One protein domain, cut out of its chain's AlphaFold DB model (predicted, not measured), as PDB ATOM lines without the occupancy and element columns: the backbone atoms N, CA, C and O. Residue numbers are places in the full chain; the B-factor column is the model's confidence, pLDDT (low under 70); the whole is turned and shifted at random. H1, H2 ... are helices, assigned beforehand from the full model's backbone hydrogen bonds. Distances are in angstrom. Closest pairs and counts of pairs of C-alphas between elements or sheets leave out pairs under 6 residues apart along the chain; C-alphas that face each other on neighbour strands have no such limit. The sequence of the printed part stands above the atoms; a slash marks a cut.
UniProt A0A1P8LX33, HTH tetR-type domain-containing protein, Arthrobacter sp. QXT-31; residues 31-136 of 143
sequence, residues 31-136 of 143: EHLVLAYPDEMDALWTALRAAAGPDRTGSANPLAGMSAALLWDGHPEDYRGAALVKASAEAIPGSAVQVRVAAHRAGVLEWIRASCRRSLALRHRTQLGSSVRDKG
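Overview. This is residues 31 to 136 of the 143 residues of the protein "HTH tetR-type domain-containing protein" of Arthrobacter sp. QXT-31 (UniProt A0A1P8LX33). One long helix, H4, makes the long axis, and H1 runs side by side with the first part of it, the same way. The short helix H3 folds back on the beginning of H4 as a helical hairpin, H2 meets the last residues of H1 at a steep slant, and the far end of H4 with the two residues after it, residues 124 to 136, sticks out free. The printed part has 106 residues with four named helices, in the order H1, H2, H3, H4, and no named strand; the class is all helix. The whole is loose, with a radius of gyration of the C-alphas of 18.5 A, and spans 66 by 30 by 19 A.

Arrangement. H1, residues 31 to 52, touches H4, residues 96 to 134, at a shallow tilt of 12 degrees, the same way. Their closest C-alphas are those of Leu 35 and Val 97, 5.9 A apart, and H4 touches H1 with residues 96 to 104 alone. H2, residues 62 to 73, touches residues 48 to 52 of H1 alone, at a steep tilt of 58 degrees, opposite ways; the closest C-alphas are those of Ala 52 and Gly 65, 4.8 A apart. H2 and H4 only just touch, with 3 pairs of C-alphas within 8 A, the closest those of Pro 62 and Ser 115 at 6.6 A. H3, residues 83 to 90, is apart from H2. H3 and H4 are a helical hairpin: they touch at a steep tilt of 44 degrees, opposite ways, with the C-alphas of Ser 88 and Gln 98 closest at 5.0 A. H1 and H3 are close but not clearly touching, with the C-alphas of Pro 38 and Leu 84 closest at 7.1 A. H4 is the hub, touching three helices. Every O i to N i+4 pair is within hydrogen-bond range in H2 and H3; in H1 16 of 18 are, and in H4 34 of 35.

Along the chain. H1 begins at C-alpha 31 (20.854, -47.872, -14.395) and is 32.1 A long from first to last C-alpha. H2 is 16.6 A long and H3 10.7 A. H4 runs 58.2 A from C-alpha 96 (25.139, -40.396, -12.435) to C-alpha 134 (75.266, -47.357, 16.221).

Size, cuts and confidence. The C-alphas of Glu 31 and Gly 136 are the two farthest apart, at 66.2 A. Without residues 74 to 82 and 124 to 136, which stand free, the body spans 46 by 24 by 16 A. The printed part has no cut. The link from H3 to H4 is tight, and the other two are short. Mean pLDDT of the printed part is 78.9; residues 52 to 60, 72 to 75 and 125 to 136 are under 70.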
ATOM      1  N   GLU A  31      19.945 -48.903 -14.891       89.69
ATOM      2  CA  GLU A  31      20.854 -47.872 -14.395       89.69
ATOM      3  C   GLU A  31      20.940 -47.889 -12.864       89.69
ATOM      4  O   GLU A  31      22.037 -47.783 -12.331       89.69
ATOM      5  N   HIS A  32      19.829 -48.133 -12.160       92.31
ATOM      6  CA  HIS A  32      19.845 -48.284 -10.701       92.31
ATOM      7  C   HIS A  32      20.649 -49.509 -10.255       92.31
ATOM      8  O   HIS A  32      21.408 -49.416  -9.297       92.31
ATOM      9  N   LEU A  33      20.546 -50.628 -10.981       92.62
ATOM     10  CA  LEU A  33      21.407 -51.790 -10.740       92.62
ATOM     11  C   LEU A  33      22.891 -51.434 -10.932       92.62
ATOM     12  O   LEU A  33      23.731 -51.772 -10.103       92.62
ATOM     13  N   VAL A  34      23.222 -50.729 -12.017       91.19
ATOM     14  CA  VAL A  34      24.602 -50.304 -12.301       91.19
ATOM     15  C   VAL A  34      25.120 -49.334 -11.238       91.19
ATOM     16  O   VAL A  34      26.301 -49.388 -10.912       91.19
ATOM     17  N   LEU A  35      24.266 -48.468 -10.689       92.69
ATOM     18  CA  LEU A  35      24.620 -47.523  -9.626       92.69
ATOM     19  C   LEU A  35      24.825 -48.190  -8.263       92.69
ATOM     20  O   LEU A  35      25.666 -47.718  -7.504       92.69
ATOM     21  N   ALA A  36      24.129 -49.296  -7.990       92.19
ATOM     22  CA  ALA A  36      24.322 -50.084  -6.774       92.19
ATOM     23  C   ALA A  36      25.662 -50.840  -6.766       92.19
ATOM     24  O   ALA A  36      26.262 -51.050  -5.715       92.19
ATOM     25  N   TYR A  37      26.185 -51.216  -7.936       90.25
ATOM     26  CA  TYR A  37      27.447 -51.952  -8.026       90.25
ATOM     27  C   TYR A  37      28.662 -51.207  -7.411       90.25
ATOM     28  O   TYR A  37      29.399 -51.819  -6.640       90.25
ATOM     29  N   PRO A  38      28.896 -49.902  -7.674       90.88
ATOM     30  CA  PRO A  38      29.888 -49.109  -6.951       90.88
ATOM     31  C   PRO A  38      29.756 -49.129  -5.420       90.88
ATOM     32  O   PRO A  38      30.783 -49.078  -4.745       90.88
ATOM     33  N   ASP A  39      28.535 -49.191  -4.872       89.50
ATOM     34  CA  ASP A  39      28.307 -49.220  -3.418       89.50
ATOM     35  C   ASP A  39      28.810 -50.539  -2.816       89.50
ATOM     36  O   ASP A  39      29.576 -50.531  -1.850       89.50
ATOM     37  N   GLU A  40      28.489 -51.663  -3.460       90.19
ATOM     38  CA  GLU A  40      29.022 -52.983  -3.096       90.19
ATOM     39  C   GLU A  40      30.548 -53.041  -3.231       90.19
ATOM     40  O   GLU A  40      31.252 -53.582  -2.375       90.19
ATOM     41  N   MET A  41      31.099 -52.419  -4.276       89.94
ATOM     42  CA  MET A  41      32.549 -52.321  -4.437       89.94
ATOM     43  C   MET A  41      33.191 -51.497  -3.319       89.94
ATOM     44  O   MET A  41      34.242 -51.881  -2.813       89.94
ATOM     45  N   ASP A  42      32.586 -50.395  -2.879       90.81
ATOM     46  CA  ASP A  42      33.108 -49.625  -1.747       90.81
ATOM     47  C   ASP A  42      33.103 -50.431  -0.436       90.81
ATOM     48  O   ASP A  42      34.064 -50.344   0.345       90.81
ATOM     49  N   ALA A  43      32.081 -51.262  -0.217       90.31
ATOM     50  CA  ALA A  43      32.018 -52.182   0.917       90.31
ATOM     51  C   ALA A  43      33.123 -53.252   0.845       90.31
ATOM     52  O   ALA A  43      33.892 -53.405   1.800       90.31
ATOM     53  N   LEU A  44      33.285 -53.911  -0.308       87.25
ATOM     54  CA  LEU A  44      34.345 -54.897  -0.547       87.25
ATOM     55  C   LEU A  44      35.735 -54.292  -0.322       87.25
ATOM     56  O   LEU A  44      36.556 -54.842   0.413       87.25
ATOM     57  N   TRP A  45      36.001 -53.120  -0.900       87.00
ATOM     58  CA  TRP A  45      37.270 -52.422  -0.711       87.00
ATOM     59  C   TRP A  45      37.507 -52.068   0.760       87.00
ATOM     60  O   TRP A  45      38.645 -52.105   1.222       87.00
ATOM     61  N   THR A  46      36.462 -51.744   1.520       87.38
ATOM     62  CA  THR A  46      36.574 -51.504   2.965       87.38
ATOM     63  C   THR A  46      36.963 -52.771   3.718       87.38
ATOM     64  O   THR A  46      37.900 -52.724   4.517       87.38
ATOM     65  N   ALA A  47      36.322 -53.899   3.416       84.50
ATOM     66  CA  ALA A  47      36.645 -55.191   4.014       84.50
ATOM     67  C   ALA A  47      38.084 -55.632   3.688       84.50
ATOM     68  O   ALA A  47      38.845 -55.973   4.592       84.50
ATOM     69  N   LEU A  48      38.502 -55.527   2.422       81.56
ATOM     70  CA  LEU A  48      39.863 -55.857   1.985       81.56
ATOM     71  C   LEU A  48      40.919 -54.993   2.686       81.56
ATOM     72  O   LEU A  48      41.959 -55.495   3.107       81.56
ATOM     73  N   ARG A  49      40.650 -53.693   2.860       81.25
ATOM     74  CA  ARG A  49      41.535 -52.790   3.610       81.25
ATOM     75  C   ARG A  49      41.648 -53.174   5.082       81.25
ATOM     76  O   ARG A  49      42.738 -53.076   5.639       81.25
ATOM     77  N   ALA A  50      40.545 -53.583   5.707       77.94
ATOM     78  CA  ALA A  50      40.546 -54.042   7.092       77.94
ATOM     79  C   ALA A  50      41.343 -55.350   7.239       77.94
ATOM     80  O   ALA A  50      42.185 -55.455   8.129       77.94
ATOM     81  N   ALA A  51      41.146 -56.296   6.317       72.19
ATOM     82  CA  ALA A  51      41.875 -57.561   6.271       72.19
ATOM     83  C   ALA A  51      43.377 -57.381   5.985       72.19
ATOM     84  O   ALA A  51      44.193 -58.148   6.491       72.19
ATOM     85  N   ALA A  52      43.759 -56.355   5.214       68.56
ATOM     86  CA  ALA A  52      45.159 -56.072   4.910       68.56
ATOM     87  C   ALA A  52      45.982 -55.700   6.160       68.56
ATOM     88  O   ALA A  52      47.183 -55.960   6.154       68.56
ATOM     89  N   GLY A  53      45.342 -55.159   7.211       60.84
ATOM     90  CA  GLY A  53      45.897 -54.948   8.554       60.84
ATOM     91  C   GLY A  53      47.196 -54.118   8.649       60.84
ATOM     92  O   GLY A  53      47.871 -53.853   7.655       60.84
ATOM     93  N   PRO A  54      47.597 -53.668   9.852       54.38
ATOM     94  CA  PRO A  54      48.917 -53.076  10.052       54.38
ATOM     95  C   PRO A  54      50.042 -54.104  10.239       54.38
ATOM     96  O   PRO A  54      51.196 -53.701  10.172       54.38
ATOM     97  N   ASP A  55      49.772 -55.387  10.510       52.84
ATOM     98  CA  ASP A  55      50.827 -56.249  11.058       52.84
ATOM     99  C   ASP A  55      50.564 -57.756  10.931       52.84
ATOM    100  O   ASP A  55      49.681 -58.310  11.581       52.84
ATOM    101  N   ARG A  56      51.394 -58.458  10.152       45.34
ATOM    102  CA  ARG A  56      51.593 -59.909  10.348       45.34
ATOM    103  C   ARG A  56      53.055 -60.350  10.292       45.34
ATOM    104  O   ARG A  56      53.346 -61.490  10.633       45.34
ATOM    105  N   THR A  57      53.981 -59.485   9.868       42.59
ATOM    106  CA  THR A  57      55.385 -59.875   9.629       42.59
ATOM    107  C   THR A  57      56.415 -58.761   9.863       42.59
ATOM    108  O   THR A  57      57.572 -58.930   9.489       42.59
ATOM    109  N   GLY A  58      56.055 -57.609  10.445       47.34
ATOM    110  CA  GLY A  58      57.038 -56.550  10.733       47.34
ATOM    111  C   GLY A  58      57.620 -55.828   9.503       47.34
ATOM    112  O   GLY A  58      58.509 -54.991   9.639       47.34
ATOM    113  N   SER A  59      57.093 -56.083   8.301       53.72
ATOM    114  CA  SER A  59      57.310 -55.277   7.092       53.72
ATOM    115  C   SER A  59      55.949 -54.876   6.510       53.72
ATOM    116  O   SER A  59      55.486 -55.403   5.497       53.72
ATOM    117  N   ALA A  60      55.278 -53.957   7.203       58.28
ATOM    118  CA  ALA A  60      53.895 -53.556   6.969       58.28
ATOM    119  C   ALA A  60      53.736 -52.646   5.739       58.28
ATOM    120  O   ALA A  60      53.642 -51.424   5.855       58.28
ATOM    121  N   ASN A  61      53.716 -53.223   4.535       72.25
ATOM    122  CA  ASN A  61      53.210 -52.516   3.362       72.25
ATOM    123  C   ASN A  61      51.730 -52.893   3.147       72.25
ATOM    124  O   ASN A  61      51.471 -53.931   2.534       72.25
ATOM    125  N   PRO A  62      50.755 -52.078   3.595       71.88
ATOM    126  CA  PRO A  62      49.327 -52.376   3.425       71.88
ATOM    127  C   PRO A  62      48.920 -52.522   1.952       71.88
ATOM    128  O   PRO A  62      47.934 -53.186   1.646       71.88
ATOM    129  N   LEU A  63      49.701 -51.955   1.024       78.88
ATOM    130  CA  LEU A  63      49.501 -52.170  -0.409       78.88
ATOM    131  C   LEU A  63      49.803 -53.616  -0.806       78.88
ATOM    132  O   LEU A  63      49.040 -54.191  -1.565       78.88
ATOM    133  N   ALA A  64      50.866 -54.218  -0.265       78.69
ATOM    134  CA  ALA A  64      51.223 -55.602  -0.568       78.69
ATOM    135  C   ALA A  64      50.178 -56.587  -0.023       78.69
ATOM    136  O   ALA A  64      49.787 -57.511  -0.733       78.69
ATOM    137  N   GLY A  65      49.681 -56.352   1.199       77.19
ATOM    138  CA  GLY A  65      48.592 -57.144   1.781       77.19
ATOM    139  C   GLY A  65      47.319 -57.075   0.936       77.19
ATOM    140  O   GLY A  65      46.720 -58.100   0.622       77.19
ATOM    141  N   MET A  66      46.958 -55.875   0.478       79.56
ATOM    142  CA  MET A  66      45.803 -55.696  -0.395       79.56
ATOM    143  C   MET A  66      45.996 -56.314  -1.788       79.56
ATOM    144  O   MET A  66      45.073 -56.933  -2.305       79.56
ATOM    145  N   SER A  67      47.181 -56.186  -2.396       79.19
ATOM    146  CA  SER A  67      47.487 -56.822  -3.683       79.19
ATOM    147  C   SER A  67      47.381 -58.343  -3.606       79.19
ATOM    148  O   SER A  67      46.822 -58.953  -4.510       79.19
ATOM    149  N   ALA A  68      47.870 -58.953  -2.522       77.19
ATOM    150  CA  ALA A  68      47.745 -60.390  -2.305       77.19
ATOM    151  C   ALA A  68      46.276 -60.819  -2.152       77.19
ATOM    152  O   ALA A  68      45.864 -61.794  -2.772       77.19
ATOM    153  N   ALA A  69      45.479 -60.063  -1.388       74.75
ATOM    154  CA  ALA A  69      44.054 -60.344  -1.219       74.75
ATOM    155  C   ALA A  69      43.281 -60.239  -2.547       74.75
ATOM    156  O   ALA A  69      42.494 -61.121  -2.870       74.75
ATOM    157  N   LEU A  70      43.559 -59.211  -3.357       76.62
ATOM    158  CA  LEU A  70      42.937 -59.037  -4.674       76.62
ATOM    159  C   LEU A  70      43.305 -60.147  -5.666       76.62
ATOM    160  O   LEU A  70      42.473 -60.528  -6.481       76.62
ATOM    161  N   LEU A  71      44.541 -60.655  -5.625       72.88
ATOM    162  CA  LEU A  71      44.968 -61.762  -6.487       72.88
ATOM    163  C   LEU A  71      44.336 -63.096  -6.078       72.88
ATOM    164  O   LEU A  71      44.071 -63.919  -6.947       72.88
ATOM    165  N   TRP A  72      44.105 -63.303  -4.779       65.69
ATOM    166  CA  TRP A  72      43.483 -64.518  -4.254       65.69
ATOM    167  C   TRP A  72      41.980 -64.577  -4.549       65.69
ATOM    168  O   TRP A  72      41.481 -65.610  -4.977       65.69
ATOM    169  N   ASP A  73      41.274 -63.464  -4.347       67.12
ATOM    170  CA  ASP A  73      39.814 -63.381  -4.496       67.12
ATOM    171  C   ASP A  73      39.379 -63.112  -5.952       67.12
ATOM    172  O   ASP A  73      38.232 -63.314  -6.338       67.12
ATOM    173  N   GLY A  74      40.304 -62.619  -6.781       64.12
ATOM    174  CA  GLY A  74      40.003 -62.061  -8.095       64.12
ATOM    175  C   GLY A  74      39.953 -63.042  -9.263       64.12
ATOM    176  O   GLY A  74      39.732 -62.556 -10.370       64.12
ATOM    177  N   HIS A  75      40.188 -64.347  -9.050       69.00
ATOM    178  CA  HIS A  75      40.242 -65.377 -10.105       69.00
ATOM    179  C   HIS A  75      40.950 -64.860 -11.374       69.00
ATOM    180  O   HIS A  75      40.294 -64.520 -12.364       69.00
ATOM    181  N   PRO A  76      42.282 -64.674 -11.344       70.00
ATOM    182  CA  PRO A  76      43.010 -63.921 -12.370       70.00
ATOM    183  C   PRO A  76      42.800 -64.450 -13.799       70.00
ATOM    184  O   PRO A  76      42.817 -63.664 -14.747       70.00
ATOM    185  N   GLU A  77      42.550 -65.750 -13.955       78.50
ATOM    186  CA  GLU A  77      42.164 -66.424 -15.199       78.50
ATOM    187  C   GLU A  77      40.847 -65.904 -15.810       78.50
ATOM    188  O   GLU A  77      40.698 -65.842 -17.037       78.50
ATOM    189  N   ASP A  78      39.922 -65.439 -14.972       78.62
ATOM    190  CA  ASP A  78      38.595 -64.949 -15.342       78.62
ATOM    191  C   ASP A  78      38.476 -63.427 -15.287       78.62
ATOM    192  O   ASP A  78      37.465 -62.850 -15.700       78.62
ATOM    193  N   TYR A  79      39.537 -62.730 -14.880       79.94
ATOM    194  CA  TYR A  79      39.551 -61.279 -14.882       79.94
ATOM    195  C   TYR A  79      39.429 -60.728 -16.315       79.94
ATOM    196  O   TYR A  79      40.247 -60.982 -17.202       79.94
ATOM    197  N   ARG A  80      38.382 -59.930 -16.561       80.62
ATOM    198  CA  ARG A  80      38.103 -59.271 -17.858       80.62
ATOM    199  C   ARG A  80      38.218 -57.749 -17.769       80.62
ATOM    200  O   ARG A  80      37.474 -57.028 -18.442       80.62
ATOM    201  N   GLY A  81      39.095 -57.254 -16.897       80.31
ATOM    202  CA  GLY A  81      39.219 -55.830 -16.588       80.31
ATOM    203  C   GLY A  81      38.149 -55.322 -15.613       80.31
ATOM    204  O   GLY A  81      37.079 -55.912 -15.464       80.31
ATOM    205  N   ALA A  82      38.434 -54.187 -14.971       83.62
ATOM    206  CA  ALA A  82      37.581 -53.607 -13.940       83.62
ATOM    207  C   ALA A  82      36.187 -53.247 -14.483       83.62
ATOM    208  O   ALA A  82      36.045 -52.393 -15.364       83.62
ATOM    209  N   ALA A  83      35.149 -53.868 -13.921       83.56
ATOM    210  CA  ALA A  83      33.765 -53.673 -14.350       83.56
ATOM    211  C   ALA A  83      33.314 -52.206 -14.246       83.56
ATOM    212  O   ALA A  83      32.695 -51.704 -15.178       83.56
ATOM    213  N   LEU A  84      33.724 -51.482 -13.196       85.75
ATOM    214  CA  LEU A  84      33.441 -50.047 -13.046       85.75
ATOM    215  C   LEU A  84      34.024 -49.203 -14.187       85.75
ATOM    216  O   LEU A  84      33.390 -48.258 -14.650       85.75
ATOM    217  N   VAL A  85      35.219 -49.547 -14.675       86.44
ATOM    218  CA  VAL A  85      35.864 -48.819 -15.780       86.44
ATOM    219  C   VAL A  85      35.109 -49.049 -17.082       86.44
ATOM    220  O   VAL A  85      34.840 -48.090 -17.800       86.44
ATOM    221  N   LYS A  86      34.715 -50.298 -17.350       87.88
ATOM    222  CA  LYS A  86      33.886 -50.644 -18.512       87.88
ATOM    223  C   LYS A  86      32.522 -49.951 -18.447       87.88
ATOM    224  O   LYS A  86      32.123 -49.298 -19.404       87.88
ATOM    225  N   ALA A  87      31.863 -49.993 -17.288       87.06
ATOM    226  CA  ALA A  87      30.587 -49.319 -17.057       87.06
ATOM    227  C   ALA A  87      30.685 -47.803 -17.283       87.06
ATOM    228  O   ALA A  87      29.844 -47.229 -17.966       87.06
ATOM    229  N   SER A  88      31.739 -47.156 -16.776       88.38
ATOM    230  CA  SER A  88      31.963 -45.726 -17.001       88.38
ATOM    231  C   SER A  88      32.287 -45.382 -18.454       88.38
ATOM    232  O   SER A  88      31.945 -44.281 -18.875       88.38
ATOM    233  N   ALA A  89      32.951 -46.263 -19.206       89.31
ATOM    234  CA  ALA A  89      33.244 -46.039 -20.622       89.31
ATOM    235  C   ALA A  89      31.978 -46.106 -21.492       89.31
ATOM    236  O   ALA A  89      31.878 -45.422 -22.506       89.31
ATOM    237  N   GLU A  90      30.996 -46.907 -21.079       88.88
ATOM    238  CA  GLU A  90      29.701 -47.034 -21.748       88.88
ATOM    239  C   GLU A  90      28.643 -46.048 -21.224       88.88
ATOM    240  O   GLU A  90      27.542 -45.967 -21.778       88.88
ATOM    241  N   ALA A  91      28.934 -45.293 -20.166       88.56
ATOM    242  CA  ALA A  91      28.007 -44.327 -19.590       88.56
ATOM    243  C   ALA A  91      27.871 -43.072 -20.468       88.56
ATOM    244  O   ALA A  91      28.762 -42.723 -21.243       88.56
ATOM    245  N   ILE A  92      26.742 -42.371 -20.344       90.31
ATOM    246  CA  ILE A  92      26.594 -41.040 -20.947       90.31
ATOM    247  C   ILE A  92      27.544 -40.080 -20.205       90.31
ATOM    248  O   ILE A  92      27.572 -40.113 -18.969       90.31
ATOM    249  N   PRO A  93      28.313 -39.224 -20.902       92.06
ATOM    250  CA  PRO A  93      29.137 -38.214 -20.246       92.06
ATOM    251  C   PRO A  93      28.313 -37.325 -19.303       92.06
ATOM    252  O   PRO A  93      27.251 -36.837 -19.676       92.06
ATOM    253  N   GLY A  94      28.781 -37.132 -18.072       92.31
ATOM    254  CA  GLY A  94      28.089 -36.387 -17.018       92.31
ATOM    255  C   GLY A  94      26.960 -37.149 -16.311       92.31
ATOM    256  O   GLY A  94      26.363 -36.605 -15.387       92.31
ATOM    257  N   SER A  95      26.666 -38.395 -16.698       93.06
ATOM    258  CA  SER A  95      25.635 -39.204 -16.030       93.06
ATOM    259  C   SER A  95      25.999 -39.565 -14.589       93.06
ATOM    260  O   SER A  95      27.174 -39.608 -14.209       93.06
ATOM    261  N   ALA A  96      24.977 -39.919 -13.805       93.12
ATOM    262  CA  ALA A  96      25.139 -40.396 -12.435       93.12
ATOM    263  C   ALA A  96      26.118 -41.580 -12.345       93.12
ATOM    264  O   ALA A  96      26.947 -41.619 -11.437       93.12
ATOM    265  N   VAL A  97      26.089 -42.499 -13.319       91.25
ATOM    266  CA  VAL A  97      27.022 -43.637 -13.385       91.25
ATOM    267  C   VAL A  97      28.468 -43.158 -13.487       91.25
ATOM    268  O   VAL A  97      29.320 -43.608 -12.722       91.25
ATOM    269  N   GLN A  98      28.760 -42.219 -14.393       92.25
ATOM    270  CA  GLN A  98      30.123 -41.714 -14.563       92.25
ATOM    271  C   GLN A  98      30.612 -40.987 -13.300       92.25
ATOM    272  O   GLN A  98      31.738 -41.215 -12.855       92.25
ATOM    273  N   VAL A  99      29.754 -40.161 -12.691       94.69
ATOM    274  CA  VAL A  99      30.059 -39.436 -11.446       94.69
ATOM    275  C   VAL A  99      30.337 -40.410 -10.299       94.69
ATOM    276  O   VAL A  99      31.351 -40.284  -9.609       94.69
ATOM    277  N   ARG A 100      29.487 -41.427 -10.118       94.31
ATOM    278  CA  ARG A 100      29.622 -42.411  -9.037       94.31
ATOM    279  C   ARG A 100      30.869 -43.282  -9.188       94.31
ATOM    280  O   ARG A 100      31.564 -43.528  -8.197       94.31
ATOM    281  N   VAL A 101      31.188 -43.711 -10.413       92.81
ATOM    282  CA  VAL A 101      32.427 -44.451 -10.705       92.81
ATOM    283  C   VAL A 101      33.656 -43.575 -10.449       92.81
ATOM    284  O   VAL A 101      34.635 -44.047  -9.865       92.81
ATOM    285  N   ALA A 102      33.627 -42.303 -10.854       93.06
ATOM    286  CA  ALA A 102      34.724 -41.374 -10.595       93.06
ATOM    287  C   ALA A 102      34.960 -41.183  -9.087       93.06
ATOM    288  O   ALA A 102      36.109 -41.233  -8.646       93.06
ATOM    289  N   ALA A 103      33.889 -41.055  -8.296       94.44
ATOM    290  CA  ALA A 103      33.969 -40.949  -6.841       94.44
ATOM    291  C   ALA A 103      34.622 -42.187  -6.194       94.44
ATOM    292  O   ALA A 103      35.550 -42.039  -5.399       94.44
ATOM    293  N   HIS A 104      34.222 -43.401  -6.597       93.31
ATOM    294  CA  HIS A 104      34.854 -44.643  -6.125       93.31
ATOM    295  C   HIS A 104      36.365 -44.653  -6.417       93.31
ATOM    296  O   HIS A 104      37.190 -44.878  -5.530       93.31
ATOM    297  N   ARG A 105      36.753 -44.342  -7.662       92.50
ATOM    298  CA  ARG A 105      38.168 -44.324  -8.078       92.50
ATOM    299  C   ARG A 105      38.978 -43.278  -7.315       92.50
ATOM    300  O   ARG A 105      40.124 -43.549  -6.958       92.50
ATOM    301  N   ALA A 106      38.396 -42.110  -7.047       94.50
ATOM    302  CA  ALA A 106      39.027 -41.078  -6.233       94.50
ATOM    303  C   ALA A 106      39.272 -41.565  -4.794       94.50
ATOM    304  O   ALA A 106      40.369 -41.373  -4.269       94.50
ATOM    305  N   GLY A 107      38.302 -42.263  -4.193       92.69
ATOM    306  CA  GLY A 107      38.444 -42.871  -2.866       92.69
ATOM    307  C   GLY A 107      39.555 -43.924  -2.806       92.69
ATOM    308  O   GLY A 107      40.405 -43.885  -1.913       92.69
ATOM    309  N   VAL A 108      39.611 -44.821  -3.796       90.50
ATOM    310  CA  VAL A 108      40.690 -45.815  -3.925       90.50
ATOM    311  C   VAL A 108      42.058 -45.140  -4.055       90.50
ATOM    312  O   VAL A 108      43.003 -45.512  -3.356       90.50
ATOM    313  N   LEU A 109      42.173 -44.121  -4.911       92.50
ATOM    314  CA  LEU A 109      43.426 -43.396  -5.122       92.50
ATOM    315  C   LEU A 109      43.898 -42.680  -3.852       92.50
ATOM    316  O   LEU A 109      45.088 -42.728  -3.530       92.50
ATOM    317  N   GLU A 110      42.991 -42.031  -3.121       93.38
ATOM    318  CA  GLU A 110      43.350 -41.355  -1.874       93.38
ATOM    319  C   GLU A 110      43.826 -42.352  -0.819       93.38
ATOM    320  O   GLU A 110      44.831 -42.113  -0.143       93.38
ATOM    321  N   TRP A 111      43.189 -43.522  -0.735       89.69
ATOM    322  CA  TRP A 111      43.660 -44.576   0.152       89.69
ATOM    323  C   TRP A 111      45.076 -45.051  -0.210       89.69
ATOM    324  O   TRP A 111      45.924 -45.153   0.682       89.69
ATOM    325  N   ILE A 112      45.370 -45.276  -1.497       88.75
ATOM    326  CA  ILE A 112      46.715 -45.665  -1.958       88.75
ATOM    327  C   ILE A 112      47.742 -44.593  -1.575       88.75
ATOM    328  O   ILE A 112      48.785 -44.910  -0.997       88.75
ATOM    329  N   ARG A 113      47.442 -43.314  -1.833       90.56
ATOM    330  CA  ARG A 113      48.315 -42.186  -1.467       90.56
ATOM    331  C   ARG A 113      48.577 -42.142   0.033       90.56
ATOM    332  O   ARG A 113      49.726 -42.008   0.456       90.56
ATOM    333  N   ALA A 114      47.533 -42.287   0.845       87.25
ATOM    334  CA  ALA A 114      47.657 -42.317   2.294       87.25
ATOM    335  C   ALA A 114      48.511 -43.506   2.770       87.25
ATOM    336  O   ALA A 114      49.363 -43.332   3.644       87.25
ATOM    337  N   SER A 115      48.344 -44.683   2.165       84.69
ATOM    338  CA  SER A 115      49.163 -45.871   2.429       84.69
ATOM    339  C   SER A 115      50.638 -45.647   2.089       84.69
ATOM    340  O   SER A 115      51.492 -45.917   2.932       84.69
ATOM    341  N   CYS A 116      50.953 -45.070   0.925       85.88
ATOM    342  CA  CYS A 116      52.330 -44.719   0.556       85.88
ATOM    343  C   CYS A 116      52.964 -43.739   1.554       85.88
ATOM    344  O   CYS A 116      54.078 -43.975   2.022       85.88
ATOM    345  N   ARG A 117      52.246 -42.664   1.919       85.81
ATOM    346  CA  ARG A 117      52.728 -41.667   2.895       85.81
ATOM    347  C   ARG A 117      53.054 -42.310   4.246       85.81
ATOM    348  O   ARG A 117      54.117 -42.039   4.803       85.81
ATOM    349  N   ARG A 118      52.184 -43.195   4.751       82.38
ATOM    350  CA  ARG A 118      52.418 -43.935   6.005       82.38
ATOM    351  C   ARG A 118      53.653 -44.833   5.919       82.38
ATOM    352  O   ARG A 118      54.500 -44.782   6.807       82.38
ATOM    353  N   SER A 119      53.784 -45.606   4.842       79.44
ATOM    354  CA  SER A 119      54.922 -46.509   4.642       79.44
ATOM    355  C   SER A 119      56.259 -45.764   4.563       79.44
ATOM    356  O   SER A 119      57.252 -46.222   5.128       79.44
ATOM    357  N   LEU A 120      56.300 -44.601   3.902       79.44
ATOM    358  CA  LEU A 120      57.498 -43.757   3.842       79.44
ATOM    359  C   LEU A 120      57.868 -43.202   5.225       79.44
ATOM    360  O   LEU A 120      59.025 -43.297   5.634       79.44
ATOM    361  N   ALA A 121      56.892 -42.691   5.981       78.12
ATOM    362  CA  ALA A 121      57.122 -42.164   7.328       78.12
ATOM    363  C   ALA A 121      57.687 -43.223   8.297       78.12
ATOM    364  O   ALA A 121      58.580 -42.921   9.092       78.12
ATOM    365  N   LEU A 122      57.208 -44.471   8.215       74.06
ATOM    366  CA  LEU A 122      57.723 -45.583   9.024       74.06
ATOM    367  C   LEU A 122      59.181 -45.916   8.678       74.06
ATOM    368  O   LEU A 122      59.997 -46.075   9.584       74.06
ATOM    369  N   ARG A 123      59.541 -45.949   7.387       71.19
ATOM    370  CA  ARG A 123      60.922 -46.212   6.939       71.19
ATOM    371  C   ARG A 123      61.912 -45.169   7.457       71.19
ATOM    372  O   ARG A 123      62.963 -45.543   7.974       71.19
ATOM    373  N   HIS A 124      61.552 -43.885   7.390       70.94
ATOM    374  CA  HIS A 124      62.387 -42.806   7.927       70.94
ATOM    375  C   HIS A 124      62.608 -42.938   9.442       70.94
ATOM    376  O   HIS A 124      63.725 -42.751   9.922       70.94
ATOM    377  N   ARG A 125      61.571 -43.310  10.204       65.00
ATOM    378  CA  ARG A 125      61.669 -43.497  11.661       65.00
ATOM    379  C   ARG A 125      62.577 -44.673  12.034       65.00
ATOM    380  O   ARG A 125      63.383 -44.549  12.954       65.00
ATOM    381  N   THR A 126      62.489 -45.784  11.303       67.00
ATOM    382  CA  THR A 126      63.344 -46.960  11.523       67.00
ATOM    383  C   THR A 126      64.816 -46.661  11.217       67.00
ATOM    384  O   THR A 126      65.676 -47.055  12.001       67.00
ATOM    385  N   GLN A 127      65.113 -45.901  10.152       64.06
ATOM    386  CA  GLN A 127      66.485 -45.474   9.820       64.06
ATOM    387  C   GLN A 127      67.098 -44.526  10.869       64.06
ATOM    388  O   GLN A 127      68.276 -44.651  11.206       64.06
ATOM    389  N   LEU A 128      66.311 -43.601  11.426       62.28
ATOM    390  CA  LEU A 128      66.771 -42.714  12.506       62.28
ATOM    391  C   LEU A 128      67.049 -43.495  13.805       62.28
ATOM    392  O   LEU A 128      68.053 -43.253  14.472       62.28
ATOM    393  N   GLY A 129      66.209 -44.481  14.137       58.38
ATOM    394  CA  GLY A 129      66.386 -45.338  15.316       58.38
ATOM    395  C   GLY A 129      67.525 -46.364  15.207       58.38
ATOM    396  O   GLY A 129      68.044 -46.809  16.234       58.38
ATOM    397  N   SER A 130      67.935 -46.759  13.997       57.56
ATOM    398  CA  SER A 130      69.131 -47.590  13.791       57.56
ATOM    399  C   SER A 130      70.420 -46.765  13.857       57.56
ATOM    400  O   SER A 130      71.390 -47.219  14.452       57.56
ATOM    401  N   SER A 131      70.415 -45.527  13.345       53.25
ATOM    402  CA  SER A 131      71.587 -44.637  13.375       53.25
ATOM    403  C   SER A 131      71.962 -44.155  14.789       53.25
ATOM    404  O   SER A 131      73.142 -43.974  15.080       53.25
ATOM    405  N   VAL A 132      70.988 -43.992  15.694       53.91
ATOM    406  CA  VAL A 132      71.245 -43.608  17.099       53.91
ATOM    407  C   VAL A 132      71.838 -44.758  17.926       53.91
ATOM    408  O   VAL A 132      72.655 -44.507  18.807       53.91
ATOM    409  N   ARG A 133      71.487 -46.018  17.632       53.41
ATOM    410  CA  ARG A 133      72.061 -47.188  18.328       53.41
ATOM    411  C   ARG A 133      73.515 -47.461  17.946       53.41
ATOM    412  O   ARG A 133      74.276 -47.908  18.795       53.41
ATOM    413  N   ASP A 134      73.903 -47.132  16.719       53.47
ATOM    414  CA  ASP A 134      75.266 -47.357  16.221       53.47
ATOM    415  C   ASP A 134      76.281 -46.329  16.767       53.47
ATOM    416  O   ASP A 134      77.478 -46.584  16.835       53.47
ATOM    417  N   LYS A 135      75.809 -45.167  17.245       53.66
ATOM    418  CA  LYS A 135      76.663 -44.123  17.846       53.66
ATOM    419  C   LYS A 135      76.919 -44.289  19.353       53.66
ATOM    420  O   LYS A 135      77.586 -43.446  19.942       53.66
ATOM    421  N   GLY A 136      76.408 -45.353  19.978       47.09
ATOM    422  CA  GLY A 136      76.516 -45.597  21.423       47.09
ATOM    423  C   GLY A 136      77.680 -46.486  21.880       47.09
ATOM    424  O   GLY A 136      77.740 -46.796  23.064       47.09
TER     425      GLY A 136